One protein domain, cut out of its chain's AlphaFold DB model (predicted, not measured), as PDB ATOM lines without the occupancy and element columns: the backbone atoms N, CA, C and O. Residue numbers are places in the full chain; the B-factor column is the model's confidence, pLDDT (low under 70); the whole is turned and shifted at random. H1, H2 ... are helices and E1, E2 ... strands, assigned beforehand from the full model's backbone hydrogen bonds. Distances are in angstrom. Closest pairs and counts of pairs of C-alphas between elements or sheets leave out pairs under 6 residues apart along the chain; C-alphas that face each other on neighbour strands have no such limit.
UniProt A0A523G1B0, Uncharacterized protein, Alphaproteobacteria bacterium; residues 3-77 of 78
ATOM      1  N   LYS A   3     151.178 123.441 137.361       87.19
ATOM      2  CA  LYS A   3     149.854 123.614 136.755       87.19
ATOM      3  C   LYS A   3     149.720 125.038 136.239       87.19
ATOM      4  O   LYS A   3     150.124 125.960 136.945       87.19
ATOM      5  N   SER A   4     149.076 125.197 135.088       84.19
ATOM      6  CA  SER A   4     148.730 126.505 134.538       84.19
ATOM      7  C   SER A   4     147.259 126.530 134.110       84.19
ATOM      8  O   SER A   4     146.748 125.535 133.593       84.19
ATOM      9  N   THR A   5     146.584 127.655 134.344       90.19
ATOM     10  CA  THR A   5     145.179 127.908 133.985       90.19
ATOM     11  C   THR A   5     145.073 129.289 133.338       90.19
ATOM     12  O   THR A   5     145.717 130.227 133.801       90.19
ATOM     13  N   GLU A   6     144.257 129.437 132.295       91.31
ATOM     14  CA  GLU A   6     143.986 130.734 131.659       91.31
ATOM     15  C   GLU A   6     142.630 131.290 132.115       91.31
ATOM     16  O   GLU A   6     141.625 130.577 132.111       91.31
ATOM     17  N   ILE A   7     142.604 132.562 132.524       88.69
ATOM     18  CA  ILE A   7     141.409 133.274 132.991       88.69
ATOM     19  C   ILE A   7     141.414 134.666 132.365       88.69
ATOM     20  O   ILE A   7     142.271 135.479 132.688       88.69
ATOM     21  N   GLU A   8     140.466 134.948 131.469       90.69
ATOM     22  CA  GLU A   8     140.263 136.285 130.878       90.69
ATOM     23  C   GLU A   8     141.542 136.940 130.301       90.69
ATOM     24  O   GLU A   8     141.753 138.145 130.418       90.69
ATOM     25  N   GLY A   9     142.413 136.151 129.663       94.94
ATOM     26  CA  GLY A   9     143.684 136.645 129.113       94.94
ATOM     27  C   GLY A   9     144.809 136.791 130.142       94.94
ATOM     28  O   GLY A   9     145.847 137.383 129.835       94.94
ATOM     29  N   VAL A  10     144.637 136.233 131.339       97.62
ATOM     30  CA  VAL A  10     145.675 136.085 132.359       97.62
ATOM     31  C   VAL A  10     146.053 134.614 132.475       97.62
ATOM     32  O   VAL A  10     145.199 133.758 132.702       97.62
ATOM     33  N   ILE A  11     147.344 134.321 132.363       98.12
ATOM     34  CA  ILE A  11     147.892 132.989 132.621       98.12
ATOM     35  C   ILE A  11     148.247 132.916 134.104       98.12
ATOM     36  O   ILE A  11     149.042 133.721 134.586       98.12
ATOM     37  N   VAL A  12     147.663 131.964 134.825       98.06
ATOM     38  CA  VAL A  12     147.941 131.713 136.242       98.06
ATOM     39  C   VAL A  12     148.705 130.406 136.384       98.06
ATOM     40  O   VAL A  12     148.215 129.358 135.972       98.06
ATOM     41  N   GLU A  13     149.884 130.458 136.993       97.81
ATOM     42  CA  GLU A  13     150.785 129.318 137.156       97.81
ATOM     43  C   GLU A  13     151.013 128.993 138.630       97.81
ATOM     44  O   GLU A  13     151.228 129.886 139.449       97.81
ATOM     45  N   PHE A  14     151.026 127.704 138.958       97.88
ATOM     46  CA  PHE A  14     151.241 127.184 140.303       97.88
ATOM     47  C   PHE A  14     152.503 126.335 140.329       97.88
ATOM     48  O   PHE A  14     152.603 125.321 139.636       97.88
ATOM     49  N   TYR A  15     153.439 126.713 141.193       96.75
ATOM     50  CA  TYR A  15     154.704 126.018 141.365       96.75
ATOM     51  C   TYR A  15     154.953 125.694 142.839       96.75
ATOM     52  O   TYR A  15     155.009 126.576 143.700       96.75
ATOM     53  N   ARG A  16     155.109 124.406 143.158       96.25
ATOM     54  CA  ARG A  16     155.401 123.959 144.527       96.25
ATOM     55  C   ARG A  16     156.868 124.220 144.873       96.25
ATOM     56  O   ARG A  16     157.756 123.658 144.241       96.25
ATOM     57  N   VAL A  17     157.117 124.983 145.935       94.31
ATOM     58  CA  VAL A  17     158.458 125.240 146.481       94.31
ATOM     59  C   VAL A  17     158.503 124.761 147.927       94.31
ATOM     60  O   VAL A  17     158.062 125.458 148.840       94.31
ATOM     61  N   GLY A  18     159.001 123.543 148.145       94.06
ATOM     62  CA  GLY A  18     159.026 122.923 149.472       94.06
ATOM     63  C   GLY A  18     157.632 122.882 150.112       94.06
ATOM     64  O   GLY A  18     156.702 122.272 149.571       94.06
ATOM     65  N   ASN A  19     157.484 123.561 151.254       95.81
ATOM     66  CA  ASN A  19     156.219 123.669 151.985       95.81
ATOM     67  C   ASN A  19     155.411 124.936 151.651       95.81
ATOM     68  O   ASN A  19     154.668 125.433 152.490       95.81
ATOM     69  N   ALA A  20     155.563 125.476 150.445       96.88
ATOM     70  CA  ALA A  20     154.800 126.618 149.957       96.88
ATOM     71  C   ALA A  20     154.438 126.444 148.478       96.88
ATOM     72  O   ALA A  20     155.033 125.629 147.766       96.88
ATOM     73  N   VAL A  21     153.466 127.217 148.005       97.88
ATOM     74  CA  VAL A  21     153.099 127.300 146.587       97.88
ATOM     75  C   VAL A  21     153.383 128.720 146.107       97.88
ATOM     76  O   VAL A  21     152.824 129.679 146.638       97.88
ATOM     77  N   LYS A  22     154.271 128.864 145.121       98.00
ATOM     78  CA  LYS A  22     154.398 130.096 144.346       98.00
ATOM     79  C   LYS A  22     153.273 130.109 143.322       98.00
ATOM     80  O   LYS A  22     153.075 129.122 142.620       98.00
ATOM     81  N   VAL A  23     152.575 131.230 143.237       98.25
ATOM     82  CA  VAL A  23     151.514 131.443 142.255       98.25
ATOM     83  C   VAL A  23     151.879 132.680 141.456       98.25
ATOM     84  O   VAL A  23     152.059 133.743 142.055       98.25
ATOM     85  N   SER A  24     152.039 132.545 140.146       98.31
ATOM     86  CA  SER A  24     152.295 133.654 139.221       98.31
ATOM     87  C   SER A  24     151.032 133.948 138.416       98.31
ATOM     88  O   SER A  24     150.302 133.030 138.071       98.31
ATOM     89  N   ALA A  25     150.767 135.221 138.133       98.44
ATOM     90  CA  ALA A  25     149.745 135.662 137.191       98.44
ATOM     91  C   ALA A  25     150.388 136.595 136.165       98.44
ATOM     92  O   ALA A  25     151.012 137.589 136.547       98.44
ATOM     93  N   VAL A  26     150.225 136.269 134.885       98.06
ATOM     94  CA  VAL A  26     150.799 136.984 133.743       98.06
ATOM     95  C   VAL A  26     149.669 137.499 132.862       98.06
ATOM     96  O   VAL A  26     148.947 136.712 132.254       98.06
ATOM     97  N   ASP A  27     149.516 138.819 132.776       97.38
ATOM     98  CA  ASP A  27     148.597 139.436 131.818       97.38
ATOM     99  C   ASP A  27     149.183 139.360 130.401       97.38
ATOM    100  O   ASP A  27     150.240 139.928 130.122       97.38
ATOM    101  N   THR A  28     148.497 138.674 129.487       96.75
ATOM    102  CA  THR A  28     148.999 138.416 128.121       96.75
ATOM    103  C   THR A  28     149.061 139.661 127.239       96.75
ATOM    104  O   THR A  28     149.751 139.661 126.221       96.75
ATOM    105  N   ARG A  29     148.358 140.739 127.609       94.69
ATOM    106  CA  ARG A  29     148.290 141.975 126.818       94.69
ATOM    107  C   ARG A  29     149.404 142.952 127.165       94.69
ATOM    108  O   ARG A  29     149.976 143.579 126.277       94.69
ATOM    109  N   THR A  30     149.671 143.120 128.454       94.44
ATOM    110  CA  THR A  30     150.660 144.064 128.990       94.44
ATOM    111  C   THR A  30     151.978 143.392 129.354       94.44
ATOM    112  O   THR A  30     152.944 144.090 129.668       94.44
ATOM    113  N   PHE A  31     152.020 142.054 129.337       95.00
ATOM    114  CA  PHE A  31     153.123 141.229 129.835       95.00
ATOM    115  C   PHE A  31     153.475 141.517 131.302       95.00
ATOM    116  O   PHE A  31     154.590 141.257 131.757       95.00
ATOM    117  N   LEU A  32     152.533 142.084 132.063       96.56
ATOM    118  CA  LEU A  32     152.714 142.312 133.485       96.56
ATOM    119  C   LEU A  32     152.603 140.982 134.227       96.56
ATOM    120  O   LEU A  32     151.537 140.372 134.259       96.56
ATOM    121  N   GLU A  33     153.685 140.592 134.891       97.62
ATOM    122  CA  GLU A  33     153.689 139.468 135.821       97.62
ATOM    123  C   GLU A  33     153.657 139.956 137.274       97.62
ATOM    124  O   GLU A  33     154.376 140.882 137.671       97.62
ATOM    125  N   VAL A  34     152.857 139.282 138.097       98.31
ATOM    126  CA  VAL A  34     152.955 139.339 139.555       98.31
ATOM    127  C   VAL A  34     152.983 137.930 140.127       98.31
ATOM    128  O   VAL A  34     152.384 137.016 139.574       98.31
ATOM    129  N   SER A  35     153.613 137.760 141.287       98.19
ATOM    130  CA  SER A  35     153.579 136.484 142.000       98.19
ATOM    131  C   SER A  35     153.269 136.643 143.484       98.19
ATOM    132  O   SER A  35     153.600 137.665 144.097       98.19
ATOM    133  N   ILE A  36     152.676 135.616 144.083       98.25
ATOM    134  CA  ILE A  36     152.486 135.466 145.529       98.25
ATOM    135  C   ILE A  36     153.084 134.140 146.004       98.25
ATOM    136  O   ILE A  36     153.342 133.238 145.208       98.25
ATOM    137  N   VAL A  37     153.292 134.028 147.312       98.00
ATOM    138  CA  VAL A  37     153.629 132.767 147.978       98.00
ATOM    139  C   VAL A  37     152.503 132.463 148.954       98.00
ATOM    140  O   VAL A  37     152.161 133.314 149.774       98.00
ATOM    141  N   ALA A  38     151.923 131.274 148.844       97.12
ATOM    142  CA  ALA A  38     150.788 130.841 149.643       97.12
ATOM    143  C   ALA A  38     151.079 129.527 150.378       97.12
ATOM    144  O   ALA A  38     151.973 128.754 150.012       97.12
ATOM    145  N   SER A  39     150.296 129.285 151.430       96.44
ATOM    146  CA  SER A  39     150.309 128.022 152.161       96.44
ATOM    147  C   SER A  39     149.864 126.870 151.248       96.44
ATOM    148  O   SER A  39     148.925 127.042 150.471       96.44
ATOM    149  N   PRO A  40     150.450 125.667 151.394       95.62
ATOM    150  CA  PRO A  40     149.951 124.431 150.791       95.62
ATOM    151  C   PRO A  40     148.474 124.150 151.008       95.62
ATOM    152  O   PRO A  40     147.892 123.381 150.252       95.62
ATOM    153  N   HIS A  41     147.953 124.657 152.123       95.69
ATOM    154  CA  HIS A  41     146.627 124.353 152.630       95.69
ATOM    155  C   HIS A  41     145.569 125.319 152.094       95.69
ATOM    156  O   HIS A  41     144.385 125.063 152.283       95.69
ATOM    157  N   CYS A  42     145.982 126.406 151.434       96.25
ATOM    158  CA  CYS A  42     145.059 127.267 150.705       96.25
ATOM    159  C   CYS A  42     144.515 126.520 149.489       96.25
ATOM    160  O   CYS A  42     145.245 125.799 148.803       96.25
ATOM    161  N   SER A  43     143.238 126.729 149.198       96.38
ATOM    162  CA  SER A  43     142.638 126.223 147.970       96.38
ATOM    163  C   SER A  43     143.206 126.945 146.745       96.38
ATOM    164  O   SER A  43     143.654 128.093 146.815       96.38
ATOM    165  N   GLU A  44     143.166 126.275 145.593       95.06
ATOM    166  CA  GLU A  44     143.583 126.866 144.316       95.06
ATOM    167  C   GLU A  44     142.805 128.152 144.007       95.06
ATOM    168  O   GLU A  44     143.388 129.129 143.541       95.06
ATOM    169  N   GLN A  45     141.512 128.182 144.334       96.31
ATOM    170  CA  GLN A  45     140.662 129.352 144.142       96.31
ATOM    171  C   GLN A  45     141.118 130.539 145.002       96.31
ATOM    172  O   GLN A  45     141.308 131.628 144.472       96.31
ATOM    173  N   GLU A  46     141.389 130.337 146.296       97.62
ATOM    174  CA  GLU A  46     141.885 131.412 147.173       97.62
ATOM    175  C   GLU A  46     143.227 131.975 146.692       97.62
ATOM    176  O   GLU A  46     143.459 133.187 146.707       97.62
ATOM    177  N   MET A  47     144.119 131.089 146.246       97.69
ATOM    178  CA  MET A  47     145.407 131.455 145.667       97.69
ATOM    179  C   MET A  47     145.244 132.269 144.375       97.69
ATOM    180  O   MET A  47     145.910 133.294 144.206       97.69
ATOM    181  N   THR A  48     144.328 131.842 143.506       97.56
ATOM    182  CA  THR A  48     143.979 132.521 142.250       97.56
ATOM    183  C   THR A  48     143.418 133.916 142.518       97.56
ATOM    184  O   THR A  48     143.953 134.906 142.023       97.56
ATOM    185  N   ASP A  49     142.405 134.026 143.376       97.62
ATOM    186  CA  ASP A  49     141.778 135.304 143.720       97.62
ATOM    187  C   ASP A  49     142.801 136.284 144.307       97.62
ATOM    188  O   ASP A  49     142.813 137.474 143.983       97.62
ATOM    189  N   THR A  50     143.706 135.781 145.150       98.19
ATOM    190  CA  THR A  50     144.756 136.594 145.770       98.19
ATOM    191  C   THR A  50     145.748 137.125 144.735       98.19
ATOM    192  O   THR A  50     146.097 138.310 144.772       98.19
ATOM    193  N   VAL A  51     146.207 136.287 143.796       98.44
ATOM    194  CA  VAL A  51     147.173 136.718 142.775       98.44
ATOM    195  C   VAL A  51     146.533 137.668 141.755       98.44
ATOM    196  O   VAL A  51     147.155 138.669 141.395       98.44
ATOM    197  N   LEU A  52     145.267 137.449 141.379       98.00
ATOM    198  CA  LEU A  52     144.520 138.335 140.480       98.00
ATOM    199  C   LEU A  52     144.266 139.711 141.107       98.00
ATOM    200  O   LEU A  52     144.473 140.736 140.457       98.00
ATOM    201  N   ARG A  53     143.913 139.769 142.399       98.19
ATOM    202  CA  ARG A  53     143.794 141.046 143.129       98.19
ATOM    203  C   ARG A  53     145.114 141.811 143.150       98.19
ATOM    204  O   ARG A  53     145.125 143.027 142.961       98.19
ATOM    205  N   LYS A  54     146.238 141.113 143.350       98.25
ATOM    206  CA  LYS A  54     147.566 141.734 143.275       98.25
ATOM    207  C   LYS A  54     147.851 142.265 141.870       98.25
ATOM    208  O   LYS A  54     148.391 143.363 141.752       98.25
ATOM    209  N   LEU A  55     147.490 141.516 140.829       98.19
ATOM    210  CA  LEU A  55     147.683 141.928 139.441       98.19
ATOM    211  C   LEU A  55     146.907 143.218 139.148       98.19
ATOM    212  O   LEU A  55     147.504 144.183 138.678       98.19
ATOM    213  N   ALA A  56     145.620 143.268 139.502       96.88
ATOM    214  CA  ALA A  56     144.781 144.458 139.357       96.88
ATOM    215  C   ALA A  56     145.385 145.676 140.076       96.88
ATOM    216  O   ALA A  56     145.611 146.715 139.456       96.88
ATOM    217  N   TYR A  57     145.774 145.517 141.343       97.50
ATOM    218  CA  TYR A  57     146.402 146.589 142.116       97.50
ATOM    219  C   TYR A  57     147.684 147.130 141.458       97.50
ATOM    220  O   TYR A  57     147.915 148.341 141.418       97.50
ATOM    221  N   VAL A  58     148.549 146.250 140.940       97.00
ATOM    222  CA  VAL A  58     149.797 146.675 140.285       97.00
ATOM    223  C   VAL A  58     149.513 147.387 138.960       97.00
ATOM    224  O   VAL A  58     150.187 148.379 138.674       97.00
ATOM    225  N   GLN A  59     148.517 146.944 138.185       94.88
ATOM    226  CA  GLN A  59     148.076 147.642 136.970       94.88
ATOM    227  C   GLN A  59     147.617 149.069 137.291       94.88
ATOM    228  O   GLN A  59     148.122 150.029 136.706       94.88
ATOM    229  N   GLU A  60     146.732 149.228 138.277       95.12
ATOM    230  CA  GLU A  60     146.236 150.538 138.713       95.12
ATOM    231  C   GLU A  60     147.369 151.437 139.218       95.12
ATOM    232  O   GLU A  60     147.445 152.622 138.879       95.12
ATOM    233  N   LYS A  61     148.302 150.867 139.991       93.81
ATOM    234  CA  LYS A  61     149.466 151.592 140.506       93.81
ATOM    235  C   LYS A  61     150.366 152.096 139.380       93.81
ATOM    236  O   LYS A  61     150.790 153.251 139.438       93.81
ATOM    237  N   LYS A  62     150.647 151.271 138.365       90.44
ATOM    238  CA  LYS A  62     151.452 151.676 137.200       90.44
ATOM    239  C   LYS A  62     150.765 152.789 136.414       90.44
ATOM    240  O   LYS A  62     151.384 153.824 136.179       90.44
ATOM    241  N   LEU A  63     149.467 152.646 136.148       86.06
ATOM    242  CA  LEU A  63     148.679 153.666 135.454       86.06
ATOM    243  C   LEU A  63     148.682 155.009 136.209       86.06
ATOM    244  O   LEU A  63     148.755 156.086 135.615       86.06
ATOM    245  N   GLY A  64     148.637 154.963 137.544       84.81
ATOM    246  CA  GLY A  64     148.770 156.142 138.399       84.81
ATOM    247  C   GLY A  64     150.160 156.790 138.346       84.81
ATOM    248  O   GLY A  64     150.261 158.016 138.392       84.81
ATOM    249  N   GLN A  65     151.231 156.000 138.232       84.31
ATOM    250  CA  GLN A  65     152.607 156.500 138.106       84.31
ATOM    251  C   GLN A  65     152.857 157.167 136.748       84.31
ATOM    252  O   GLN A  65     153.445 158.247 136.697       84.31
ATOM    253  N   GLU A  66     152.351 156.581 135.663       81.75
ATOM    254  CA  GLU A  66     152.459 157.141 134.311       81.75
ATOM    255  C   GLU A  66     151.764 158.505 134.204       81.75
ATOM    256  O   GLU A  66     152.323 159.453 133.647       81.75
ATOM    257  N   LYS A  67     150.579 158.648 134.815       77.06
ATOM    258  CA  LYS A  67     149.852 159.928 134.871       77.06
ATOM    259  C   LYS A  67     150.640 161.020 135.597       77.06
ATOM    260  O   LYS A  67     150.656 162.153 135.125       77.06
ATOM    261  N   LYS A  68     151.306 160.692 136.711       74.00
ATOM    262  CA  LYS A  68     152.128 161.656 137.467       74.00
ATOM    263  C   LYS A  68     153.323 162.139 136.644       74.00
ATOM    264  O   LYS A  68     153.483 163.344 136.463       74.00
ATOM    265  N   LEU A  69     154.066 161.213 136.035       73.00
ATOM    266  CA  LEU A  69     155.229 161.547 135.207       73.00
ATOM    267  C   LEU A  69     154.847 162.376 133.965       73.00
ATOM    268  O   LEU A  69     155.579 163.280 133.560       73.00
ATOM    269  N   GLY A  70     153.686 162.100 133.361       70.12
ATOM    270  CA  GLY A  70     153.162 162.875 132.233       70.12
ATOM    271  C   GLY A  70     152.726 164.299 132.599       70.12
ATOM    272  O   GLY A  70     152.808 165.194 131.760       70.12
ATOM    273  N   GLN A  71     152.287 164.534 133.839       71.38
ATOM    274  CA  GLN A  71     151.903 165.862 134.332       71.38
ATOM    275  C   GLN A  71     153.121 166.709 134.725       71.38
ATOM    276  O   GLN A  71     153.142 167.903 134.439       71.38
ATOM    277  N   GLU A  72     154.155 166.106 135.314       69.44
ATOM    278  CA  GLU A  72     155.402 166.802 135.663       69.44
ATOM    279  C   GLU A  72     156.164 167.274 134.416       69.44
ATOM    280  O   GLU A  72     156.623 168.413 134.374       69.44
ATOM    281  N   LYS A  73     156.203 166.462 133.349       66.12
ATOM    282  CA  LYS A  73     156.830 166.850 132.070       66.12
ATOM    283  C   LYS A  73     156.153 168.043 131.389       66.12
ATOM    284  O   LYS A  73     156.840 168.821 130.740       66.12
ATOM    285  N   LYS A  74     154.834 168.206 131.544       63.56
ATOM    286  CA  LYS A  74     154.090 169.345 130.974       63.56
ATOM    287  C   LYS A  74     154.324 170.656 131.729       63.56
ATOM    288  O   LYS A  74     154.186 171.710 131.135       63.56
ATOM    289  N   ARG A  75     154.682 170.600 133.017       62.31
ATOM    290  CA  ARG A  75     154.893 171.792 133.861       62.31
ATOM    291  C   ARG A  75     156.302 172.382 133.764       62.31
ATOM    292  O   ARG A  75     156.510 173.480 134.255       62.31
ATOM    293  N   GLY A  76     157.261 171.656 133.184       58.47
ATOM    294  CA  GLY A  76     158.651 172.104 133.023       58.47
ATOM    295  C   GLY A  76     159.013 172.599 131.617       58.47
ATOM    296  O   GLY A  76     160.195 172.771 131.343       58.47
ATOM    297  N   GLN A  77     158.033 172.750 130.720       59.38
ATOM    298  CA  GLN A  77     158.224 173.218 129.335       59.38
ATOM    299  C   GLN A  77     157.566 174.584 129.059       59.38
ATOM    300  O   GLN A  77     157.468 174.975 127.899       59.38
TER     301      GLN A  77
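This is residues 3 to 77 of the 78 residues of an uncharacterized protein of Alphaproteobacteria bacterium (UniProt A0A523G1B0). What shape? One face of a four-stranded sheet is covered by helix H1's residues 44 to 59; residues 60 to 75 stick out. What parts? The printed part has 75 residues with E1, E2, E3, E4, H1, mixed class; the sheet, in that order, is an antiparallel meander, each strand neighbouring the one before. It is loose, radius of gyration of the C-alphas 15.9 A, spanning 54 by 22 by 17 A.

Which strands? E1, residues 3 to 7, starts at C-alpha 3 (149.854, 123.614, 136.755). E2 is 10 to 17, E3 20 to 27, E4 33 to 38. Which helix? H1, residues 44 to 75, runs 47.5 A to C-alpha 75 (154.893, 171.792, 133.861).

Which pairs? In hairpin E2 and E3, N 13 and O 24 are within hydrogen-bond range, 2.8 A. And H1? H1 is on the sheet, height 7.3 A; its and E4's closest C-alphas, Leu 55 and Val 34, are 5.9 A apart.

Any cut? The printed part has none. How sure? Residues 72 to 77 are under pLDDT 70.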